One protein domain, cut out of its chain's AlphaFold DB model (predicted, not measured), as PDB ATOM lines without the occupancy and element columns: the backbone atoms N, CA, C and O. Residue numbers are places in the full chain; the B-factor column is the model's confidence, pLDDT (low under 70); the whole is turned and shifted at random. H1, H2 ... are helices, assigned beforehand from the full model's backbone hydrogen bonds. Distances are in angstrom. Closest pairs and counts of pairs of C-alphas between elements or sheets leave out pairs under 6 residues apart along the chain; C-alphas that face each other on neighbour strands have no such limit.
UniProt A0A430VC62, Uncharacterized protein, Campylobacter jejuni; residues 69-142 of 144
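AT A GLANCE: This is residues 69 to 142 of the 144 residues of an uncharacterized protein of Campylobacter jejuni (UniProt A0A430VC62). One long straight helix, H5, runs along most of the length of a rod, and four short helices, H1 to H4, lie along one side of it. H3 packs beside H5 with its line nearly along it, H4 packs at a steep angle near the beginning of H5, and H1 and H2 are near it more loosely. The printed part has 74 residues with five named helices, in the order H1, H2, H3, H4, H5, and no named strand; its class is all helix. It is only just compact, close to loose, with a radius of gyration of the C-alphas of 13.3 A, and spans 44 by 20 by 17 A.

IN THESE COORDINATES: H5, residues 115 to 140, is the longest helix and measures 37.5 A from C-alpha 115 at (-8.190, 11.977, 13.867) to C-alpha 140 at (12.345, -9.567, -8.935). H4 is residues 102 to 109, 10.5 A long. H3 is residues 91 to 97, 9.9 A long. H2, residues 81 to 84, measures 5.5 A. H1, residues 69 to 77, is 12.1 A long and begins at C-alpha 69, (10.834, 15.972, 9.735).

HOW THE PARTS SIT: H5 touches H3 with its residues 128 to 132 alone, at a shallow tilt of 18 degrees, opposite ways; the closest C-alphas are those of Leu 93 and His 131, 6.0 A apart. H5 touches H4 with its residues 117 to 120 alone, at a steep tilt of 47 degrees, opposite ways; the closest C-alphas, those of Cys 107 and Cys 117, are 5.1 A apart. H2 and H5 are close but not clearly touching, with the C-alphas of Phe 83 and Lys 132 the closest, at 7.1 A. H2 and H3 touch only at the corner by their link, the closest C-alphas being those of Ile 84 and Lys 94, 5.3 A apart. H1 touches no helix; it is close but not clearly touching to H5, where the C-alphas of Val 74 and Glu 125 are the closest, at 7.3 A. H4 is apart from H1, H2 and H3. In H1, H3, H4 and H5 every O i to N i+4 pair is within hydrogen-bond range; H2 is too short for such a pair, and 0 of its 1 O i to N i+3 pair is within range.

THE WHOLE: The two C-alphas farthest apart are those of Asn 110 and Gly 142, at 44.0 A. The printed part has no cut. The links H1 to H2, H3 to H4 and H4 to H5 are tight, H2 to H3 is short, and no link is long. The mean pLDDT of the printed part is 82.6; residues 87 to 88 and residue 142 are under 70.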
ATOM      1  N   CYS A  69      10.696  16.896   8.609       82.62
ATOM      2  CA  CYS A  69      10.834  15.972   9.735       82.62
ATOM      3  C   CYS A  69       9.913  14.748   9.610       82.62
ATOM      4  O   CYS A  69      10.298  13.638   9.982       82.62
ATOM      5  N   TYR A  70       8.692  14.931   9.095       85.12
ATOM      6  CA  TYR A  70       7.784  13.817   8.837       85.12
ATOM      7  C   TYR A  70       8.309  12.934   7.704       85.12
ATOM      8  O   TYR A  70       8.370  11.716   7.869       85.12
ATOM      9  N   VAL A  71       8.756  13.539   6.598       85.44
ATOM     10  CA  VAL A  71       9.369  12.815   5.475       85.44
ATOM     11  C   VAL A  71      10.552  11.985   5.962       85.44
ATOM     12  O   VAL A  71      10.581  10.780   5.733       85.44
ATOM     13  N   GLU A  72      11.485  12.582   6.705       86.56
ATOM     14  CA  GLU A  72      12.657  11.880   7.235       86.56
ATOM     15  C   GLU A  72      12.263  10.693   8.125       86.56
ATOM     16  O   GLU A  72      12.803   9.591   7.987       86.56
ATOM     17  N   LYS A  73      11.275  10.887   9.008       89.12
ATOM     18  CA  LYS A  73      10.759   9.827   9.879       89.12
ATOM     19  C   LYS A  73      10.194   8.659   9.073       89.12
ATOM     20  O   LYS A  73      10.477   7.510   9.399       89.12
ATOM     21  N   VAL A  74       9.403   8.939   8.041       87.94
ATOM     22  CA  VAL A  74       8.777   7.913   7.195       87.94
ATOM     23  C   VAL A  74       9.821   7.190   6.344       87.94
ATOM     24  O   VAL A  74       9.809   5.962   6.281       87.94
ATOM     25  N   VAL A  75      10.766   7.927   5.755       87.56
ATOM     26  CA  VAL A  75      11.861   7.355   4.961       87.56
ATOM     27  C   VAL A  75      12.703   6.396   5.796       87.56
ATOM     28  O   VAL A  75      12.976   5.287   5.339       87.56
ATOM     29  N   LYS A  76      13.047   6.774   7.034       89.12
ATOM     30  CA  LYS A  76      13.762   5.899   7.975       89.12
ATOM     31  C   LYS A  76      12.915   4.704   8.409       89.12
ATOM     32  O   LYS A  76      13.390   3.577   8.360       89.12
ATOM     33  N   LYS A  77      11.657   4.933   8.797       91.94
ATOM     34  CA  LYS A  77      10.742   3.890   9.293       91.94
ATOM     35  C   LYS A  77      10.516   2.763   8.282       91.94
ATOM     36  O   LYS A  77      10.351   1.620   8.690       91.94
ATOM     37  N   TYR A  78      10.477   3.089   6.992       88.12
ATOM     38  CA  TYR A  78      10.191   2.130   5.921       88.12
ATOM     39  C   TYR A  78      11.397   1.811   5.033       88.12
ATOM     40  O   TYR A  78      11.227   1.144   4.009       88.12
ATOM     41  N   GLU A  79      12.594   2.262   5.418       87.81
ATOM     42  CA  GLU A  79      13.848   2.032   4.687       87.81
ATOM     43  C   GLU A  79      13.728   2.419   3.204       87.81
ATOM     44  O   GLU A  79      14.093   1.676   2.297       87.81
ATOM     45  N   LEU A  80      13.135   3.586   2.940       86.38
ATOM     46  CA  LEU A  80      12.848   4.041   1.576       86.38
ATOM     47  C   LEU A  80      14.085   4.605   0.862       86.38
ATOM     48  O   LEU A  80      14.034   4.821  -0.346       86.38
ATOM     49  N   GLN A  81      15.185   4.827   1.588       83.50
ATOM     50  CA  GLN A  81      16.385   5.503   1.092       83.50
ATOM     51  C   GLN A  81      16.948   4.855  -0.179       83.50
ATOM     52  O   GLN A  81      17.237   5.555  -1.143       83.50
ATOM     53  N   GLU A  82      17.032   3.523  -0.213       80.25
ATOM     54  CA  GLU A  82      17.575   2.773  -1.357       80.25
ATOM     55  C   GLU A  82      16.703   2.870  -2.616       80.25
ATOM     56  O   GLU A  82      17.173   2.650  -3.733       80.25
ATOM     57  N   PHE A  83      15.424   3.206  -2.450       81.00
ATOM     58  CA  PHE A  83      14.451   3.236  -3.533       81.00
ATOM     59  C   PHE A  83      14.282   4.637  -4.115       81.00
ATOM     60  O   PHE A  83      14.026   4.746  -5.310       81.00
ATOM     61  N   ILE A  84      14.443   5.694  -3.310       79.06
ATOM     62  CA  ILE A  84      14.200   7.093  -3.711       79.06
ATOM     63  C   ILE A  84      15.079   7.523  -4.891       79.06
ATOM     64  O   ILE A  84      14.598   8.228  -5.781       79.06
ATOM     65  N   ASP A  85      16.335   7.079  -4.912       73.88
ATOM     66  CA  ASP A  85      17.310   7.464  -5.939       73.88
ATOM     67  C   ASP A  85      17.390   6.467  -7.108       73.88
ATOM     68  O   ASP A  85      18.101   6.706  -8.084       73.88
ATOM     69  N   SER A  86      16.622   5.371  -7.062       72.31
ATOM     70  CA  SER A  86      16.533   4.429  -8.183       72.31
ATOM     71  C   SER A  86      15.706   5.034  -9.326       72.31
ATOM     72  O   SER A  86      14.559   5.427  -9.132       72.31
ATOM     73  N   TYR A  87      16.255   5.121 -10.536       66.88
ATOM     74  CA  TYR A  87      15.511   5.557 -11.724       66.88
ATOM     75  C   TYR A  87      15.365   4.381 -12.697       66.88
ATOM     76  O   TYR A  87      16.348   3.673 -12.901       66.88
ATOM     77  N   PRO A  88      14.187   4.153 -13.314       68.00
ATOM     78  CA  PRO A  88      12.945   4.937 -13.225       68.00
ATOM     79  C   PRO A  88      12.015   4.539 -12.061       68.00
ATOM     80  O   PRO A  88      11.049   5.247 -11.773       68.00
ATOM     81  N   SER A  89      12.283   3.423 -11.380       70.56
ATOM     82  CA  SER A  89      11.427   2.821 -10.342       70.56
ATOM     83  C   SER A  89      11.070   3.748  -9.183       70.56
ATOM     84  O   SER A  89       9.912   3.831  -8.776       70.56
ATOM     85  N   GLY A  90      12.059   4.461  -8.658       74.56
ATOM     86  CA  GLY A  90      11.958   5.357  -7.513       74.56
ATOM     87  C   GLY A  90      11.316   6.697  -7.818       74.56
ATOM     88  O   GLY A  90      10.959   7.418  -6.889       74.56
ATOM     89  N   PHE A  91      11.096   7.033  -9.093       79.62
ATOM     90  CA  PHE A  91      10.518   8.321  -9.476       79.62
ATOM     91  C   PHE A  91       9.128   8.530  -8.864       79.62
ATOM     92  O   PHE A  91       8.857   9.594  -8.307       79.62
ATOM     93  N   LYS A  92       8.268   7.499  -8.887       79.75
ATOM     94  CA  LYS A  92       6.942   7.552  -8.246       79.75
ATOM     95  C   LYS A  92       7.048   7.779  -6.737       79.75
ATOM     96  O   LYS A  92       6.305   8.583  -6.188       79.75
ATOM     97  N   LEU A  93       7.983   7.094  -6.077       81.81
ATOM     98  CA  LEU A  93       8.206   7.208  -4.636       81.81
ATOM     99  C   LEU A  93       8.721   8.605  -4.261       81.81
ATOM    100  O   LEU A  93       8.211   9.228  -3.334       81.81
ATOM    101  N   LYS A  94       9.681   9.125  -5.029       81.56
ATOM    102  CA  LYS A  94      10.226  10.476  -4.878       81.56
ATOM    103  C   LYS A  94       9.152  11.542  -5.091       81.56
ATOM    104  O   LYS A  94       9.061  12.474  -4.298       81.56
ATOM    105  N   MET A  95       8.306  11.379  -6.109       80.38
ATOM    106  CA  MET A  95       7.154  12.255  -6.343       80.38
ATOM    107  C   MET A  95       6.121  12.167  -5.220       80.38
ATOM    108  O   MET A  95       5.611  13.195  -4.790       80.38
ATOM    109  N   ALA A  96       5.843  10.972  -4.693       81.00
ATOM    110  CA  ALA A  96       4.930  10.803  -3.567       81.00
ATOM    111  C   ALA A  96       5.455  11.486  -2.292       81.00
ATOM    112  O   ALA A  96       4.686  12.134  -1.596       81.00
ATOM    113  N   LEU A  97       6.758  11.412  -2.004       81.50
ATOM    114  CA  LEU A  97       7.374  12.092  -0.854       81.50
ATOM    115  C   LEU A  97       7.440  13.618  -1.010       81.50
ATOM    116  O   LEU A  97       7.483  14.327  -0.010       81.50
ATOM    117  N   LYS A  98       7.435  14.114  -2.250       75.75
ATOM    118  CA  LYS A  98       7.315  15.540  -2.581       75.75
ATOM    119  C   LYS A  98       5.869  15.976  -2.832       75.75
ATOM    120  O   LYS A  98       5.650  17.125  -3.217       75.75
ATOM    121  N   SER A  99       4.889  15.086  -2.665       74.06
ATOM    122  CA  SER A  99       3.506  15.411  -3.000       74.06
ATOM    123  C   SER A  99       3.022  16.560  -2.129       74.06
ATOM    124  O   SER A  99       3.466  16.747  -0.998       74.06
ATOM    125  N   SER A 100       2.121  17.383  -2.646       71.25
ATOM    126  CA  SER A 100       1.446  18.358  -1.799       71.25
ATOM    127  C   SER A 100      -0.014  18.356  -2.078       71.25
ATOM    128  O   SER A 100      -0.483  18.609  -3.187       71.25
ATOM    129  N   THR A 101      -0.707  18.033  -1.014       81.69
ATOM    130  CA  THR A 101      -2.092  17.651  -1.035       81.69
ATOM    131  C   THR A 101      -2.810  18.464   0.024       81.69
ATOM    132  O   THR A 101      -2.213  18.968   0.984       81.69
ATOM    133  N   LEU A 102      -4.124  18.576  -0.124       78.38
ATOM    134  CA  LEU A 102      -4.956  19.217   0.890       78.38
ATOM    135  C   LEU A 102      -4.851  18.512   2.252       78.38
ATOM    136  O   LEU A 102      -4.966  19.163   3.289       78.38
ATOM    137  N   GLY A 103      -4.561  17.209   2.266       83.38
ATOM    138  CA  GLY A 103      -4.309  16.423   3.470       83.38
ATOM    139  C   GLY A 103      -3.129  16.935   4.286       83.38
ATOM    140  O   GLY A 103      -3.262  17.120   5.497       83.38
ATOM    141  N   PHE A 104      -2.005  17.261   3.640       84.69
ATOM    142  CA  PHE A 104      -0.884  17.895   4.336       84.69
ATOM    143  C   PHE A 104      -1.207  19.316   4.785       84.69
ATOM    144  O   PHE A 104      -0.792  19.697   5.875       84.69
ATOM    145  N   GLY A 105      -2.008  20.066   4.023       80.69
ATOM    146  CA  GLY A 105      -2.476  21.392   4.439       80.69
ATOM    147  C   GLY A 105      -3.320  21.339   5.712       80.69
ATOM    148  O   GLY A 105      -3.075  22.079   6.662       80.69
ATOM    149  N   ILE A 106      -4.261  20.397   5.784       80.81
ATOM    150  CA  ILE A 106      -5.106  20.172   6.965       80.81
ATOM    151  C   ILE A 106      -4.282  19.679   8.155       80.81
ATOM    152  O   ILE A 106      -4.505  20.122   9.284       80.81
ATOM    153  N   CYS A 107      -3.314  18.793   7.920       85.50
ATOM    154  CA  CYS A 107      -2.370  18.379   8.952       85.50
ATOM    155  C   CYS A 107      -1.537  19.560   9.466       85.50
ATOM    156  O   CYS A 107      -1.419  19.720  10.674       85.50
ATOM    157  N   LEU A 108      -1.006  20.415   8.588       81.44
ATOM    158  CA  LEU A 108      -0.228  21.597   8.973       81.44
ATOM    159  C   LEU A 108      -1.050  22.561   9.837       81.44
ATOM    160  O   LEU A 108      -0.574  22.992  10.887       81.44
ATOM    161  N   LEU A 109      -2.298  22.841   9.445       80.75
ATOM    162  CA  LEU A 109      -3.211  23.702  10.207       80.75
ATOM    163  C   LEU A 109      -3.518  23.144  11.604       80.75
ATOM    164  O   LEU A 109      -3.595  23.905  12.565       80.75
ATOM    165  N   ASN A 110      -3.632  21.821  11.726       79.50
ATOM    166  CA  ASN A 110      -3.871  21.139  12.997       79.50
ATOM    167  C   ASN A 110      -2.580  20.687  13.702       79.50
ATOM    168  O   ASN A 110      -2.645  19.844  14.589       79.50
ATOM    169  N   LYS A 111      -1.400  21.197  13.316       80.38
ATOM    170  CA  LYS A 111      -0.093  20.813  13.895       80.38
ATOM    171  C   LYS A 111       0.166  19.297  13.930       80.38
ATOM    172  O   LYS A 111       0.834  18.795  14.825       80.38
ATOM    173  N   TYR A 112      -0.326  18.578  12.927       78.38
ATOM    174  CA  TYR A 112      -0.287  17.118  12.804       78.38
ATOM    175  C   TYR A 112      -1.063  16.358  13.893       78.38
ATOM    176  O   TYR A 112      -0.865  15.158  14.081       78.38
ATOM    177  N   GLU A 113      -1.985  17.034  14.575       76.19
ATOM    178  CA  GLU A 113      -2.878  16.452  15.570       76.19
ATOM    179  C   GLU A 113      -4.282  16.210  14.986       76.19
ATOM    180  O   GLU A 113      -4.661  16.725  13.930       76.19
ATOM    181  N   GLY A 114      -5.071  15.383  15.675       81.50
ATOM    182  CA  GLY A 114      -6.450  15.073  15.297       81.50
ATOM    183  C   GLY A 114      -6.624  13.808  14.448       81.50
ATOM    184  O   GLY A 114      -5.713  13.314  13.779       81.50
ATOM    185  N   SER A 115      -7.840  13.260  14.492       82.06
ATOM    186  CA  SER A 115      -8.190  11.977  13.867       82.06
ATOM    187  C   SER A 115      -8.091  12.005  12.340       82.06
ATOM    188  O   SER A 115      -7.597  11.047  11.749       82.06
ATOM    189  N   ILE A 116      -8.496  13.112  11.708       82.06
ATOM    190  CA  ILE A 116      -8.441  13.292  10.248       82.06
ATOM    191  C   ILE A 116      -6.989  13.297   9.758       82.06
ATOM    192  O   ILE A 116      -6.672  12.611   8.788       82.06
ATOM    193  N   CYS A 117      -6.097  14.012  10.454       86.12
ATOM    194  CA  CYS A 117      -4.683  14.024  10.096       86.12
ATOM    195  C   CYS A 117      -4.049  12.642  10.305       86.12
ATOM    196  O   CYS A 117      -3.445  12.107   9.383       86.12
ATOM    197  N   SER A 118      -4.262  12.009  11.464       86.50
ATOM    198  CA  SER A 118      -3.762  10.651  11.736       86.50
ATOM    199  C   SER A 118      -4.209   9.634  10.675       86.50
ATOM    200  O   SER A 118      -3.399   8.858  10.159       86.50
ATOM    201  N   GLY A 119      -5.485   9.686  10.282       87.44
ATOM    202  CA  GLY A 119      -6.028   8.865   9.207       87.44
ATOM    203  C   GLY A 119      -5.351   9.124   7.859       87.44
ATOM    204  O   GLY A 119      -4.961   8.174   7.178       87.44
ATOM    205  N   TYR A 120      -5.154  10.397   7.499       87.56
ATOM    206  CA  TYR A 120      -4.498  10.776   6.248       87.56
ATOM    207  C   TYR A 120      -3.029  10.342   6.206       87.56
ATOM    208  O   TYR A 120      -2.601   9.751   5.218       87.56
ATOM    209  N   LEU A 121      -2.270  10.556   7.285       88.94
ATOM    210  CA  LEU A 121      -0.870  10.130   7.372       88.94
ATOM    211  C   LEU A 121      -0.743   8.608   7.238       88.94
ATOM    212  O   LEU A 121       0.119   8.121   6.513       88.94
ATOM    213  N   LYS A 122      -1.643   7.841   7.868       89.94
ATOM    214  CA  LYS A 122      -1.679   6.380   7.716       89.94
ATOM    215  C   LYS A 122      -1.983   5.964   6.274       89.94
ATOM    216  O   LYS A 122      -1.363   5.035   5.758       89.94
ATOM    217  N   TYR A 123      -2.930   6.637   5.624       88.38
ATOM    218  CA  TYR A 123      -3.231   6.416   4.211       88.38
ATOM    219  C   TYR A 123      -2.010   6.709   3.319       88.38
ATOM    220  O   TYR A 123      -1.653   5.888   2.472       88.38
ATOM    221  N   PHE A 124      -1.327   7.827   3.561       88.12
ATOM    222  CA  PHE A 124      -0.122   8.222   2.839       88.12
ATOM    223  C   PHE A 124       1.028   7.217   3.022       88.12
ATOM    224  O   PHE A 124       1.629   6.782   2.040       88.12
ATOM    225  N   GLU A 125       1.291   6.774   4.254       90.50
ATOM    226  CA  GLU A 125       2.302   5.746   4.544       90.50
ATOM    227  C   GLU A 125       2.008   4.436   3.800       90.50
ATOM    228  O   GLU A 125       2.905   3.862   3.185       90.50
ATOM    229  N   ASN A 126       0.748   3.993   3.763       90.12
ATOM    230  CA  ASN A 126       0.358   2.799   3.009       90.12
ATOM    231  C   ASN A 126       0.621   2.942   1.503       90.12
ATOM    232  O   ASN A 126       1.055   1.985   0.862       90.12
ATOM    233  N   LYS A 127       0.394   4.133   0.935       87.62
ATOM    234  CA  LYS A 127       0.683   4.424  -0.478       87.62
ATOM    235  C   LYS A 127       2.184   4.330  -0.774       87.62
ATOM    236  O   LYS A 127       2.571   3.741  -1.782       87.62
ATOM    237  N   LEU A 128       3.034   4.834   0.124       89.12
ATOM    238  CA  LEU A 128       4.494   4.725   0.000       89.12
ATOM    239  C   LEU A 128       4.980   3.275   0.062       89.12
ATOM    240  O   LEU A 128       5.830   2.881  -0.735       89.12
ATOM    241  N   ILE A 129       4.419   2.470   0.968       89.12
ATOM    242  CA  ILE A 129       4.710   1.031   1.042       89.12
ATOM    243  C   ILE A 129       4.284   0.335  -0.254       89.12
ATOM    244  O   ILE A 129       5.034  -0.479  -0.782       89.12
ATOM    245  N   GLY A 130       3.116   0.687  -0.803       87.62
ATOM    246  CA  GLY A 130       2.661   0.186  -2.102       87.62
ATOM    247  C   GLY A 130       3.670   0.465  -3.216       87.62
ATOM    248  O   GLY A 130       4.061  -0.451  -3.934       87.62
ATOM    249  N   HIS A 131       4.181   1.697  -3.302       86.94
ATOM    250  CA  HIS A 131       5.235   2.035  -4.260       86.94
ATOM    251  C   HIS A 131       6.533   1.260  -4.015       86.94
ATOM    252  O   HIS A 131       7.114   0.763  -4.972       86.94
ATOM    253  N   LYS A 132       6.981   1.106  -2.762       88.06
ATOM    254  CA  LYS A 132       8.150   0.267  -2.436       88.06
ATOM    255  C   LYS A 132       7.963  -1.165  -2.950       88.06
ATOM    256  O   LYS A 132       8.868  -1.716  -3.570       88.06
ATOM    257  N   ASN A 133       6.788  -1.746  -2.723       88.81
ATOM    258  CA  ASN A 133       6.479  -3.113  -3.131       88.81
ATOM    259  C   ASN A 133       6.439  -3.263  -4.658       88.81
ATOM    260  O   ASN A 133       7.044  -4.199  -5.168       88.81
ATOM    261  N   GLU A 134       5.835  -2.315  -5.388       86.88
ATOM    262  CA  GLU A 134       5.875  -2.292  -6.864       86.88
ATOM    263  C   GLU A 134       7.321  -2.298  -7.394       86.88
ATOM    264  O   GLU A 134       7.625  -2.940  -8.399       86.88
ATOM    265  N   ILE A 135       8.230  -1.566  -6.740       85.88
ATOM    266  CA  ILE A 135       9.639  -1.507  -7.153       85.88
ATOM    267  C   ILE A 135      10.337  -2.850  -6.904       85.88
ATOM    268  O   ILE A 135      11.095  -3.317  -7.753       85.88
ATOM    269  N   LEU A 136      10.083  -3.469  -5.749       86.25
ATOM    270  CA  LEU A 136      10.640  -4.777  -5.399       86.25
ATOM    271  C   LEU A 136      10.153  -5.880  -6.344       86.25
ATOM    272  O   LEU A 136      10.954  -6.709  -6.776       86.25
ATOM    273  N   GLU A 137       8.871  -5.866  -6.699       85.69
ATOM    274  CA  GLU A 137       8.280  -6.803  -7.653       85.69
ATOM    275  C   GLU A 137       8.956  -6.677  -9.023       85.69
ATOM    276  O   GLU A 137       9.516  -7.650  -9.522       85.69
ATOM    277  N   LYS A 138       9.080  -5.454  -9.558       82.31
ATOM    278  CA  LYS A 138       9.770  -5.208 -10.838       82.31
ATOM    279  C   LYS A 138      11.239  -5.628 -10.847       82.31
ATOM    280  O   LYS A 138      11.731  -6.108 -11.866       82.31
ATOM    281  N   ARG A 139      11.948  -5.443  -9.728       78.62
ATOM    282  CA  ARG A 139      13.341  -5.901  -9.580       78.62
ATOM    283  C   ARG A 139      13.416  -7.432  -9.569       78.62
ATOM    284  O   ARG A 139      14.358  -7.992 -10.117       78.62
ATOM    285  N   THR A 140      12.428  -8.098  -8.977       78.44
ATOM    286  CA  THR A 140      12.345  -9.567  -8.935       78.44
ATOM    287  C   THR A 140      12.004 -10.155 -10.308       78.44
ATOM    288  O   THR A 140      12.536 -11.197 -10.676       78.44
ATOM    289  N   GLU A 141      11.184  -9.459 -11.097       79.38
ATOM    290  CA  GLU A 141      10.845  -9.826 -12.482       79.38
ATOM    291  C   GLU A 141      11.975  -9.544 -13.494       79.38
ATOM    292  O   GLU A 141      11.861  -9.917 -14.660       79.38
ATOM    293  N   GLY A 142      13.072  -8.897 -13.075       65.25
ATOM    294  CA  GLY A 142      14.206  -8.562 -13.946       65.25
ATOM    295  C   GLY A 142      13.909  -7.460 -14.971       65.25
ATOM    296  O   GLY A 142      14.607  -7.353 -15.975       65.25
TER     297      GLY A 142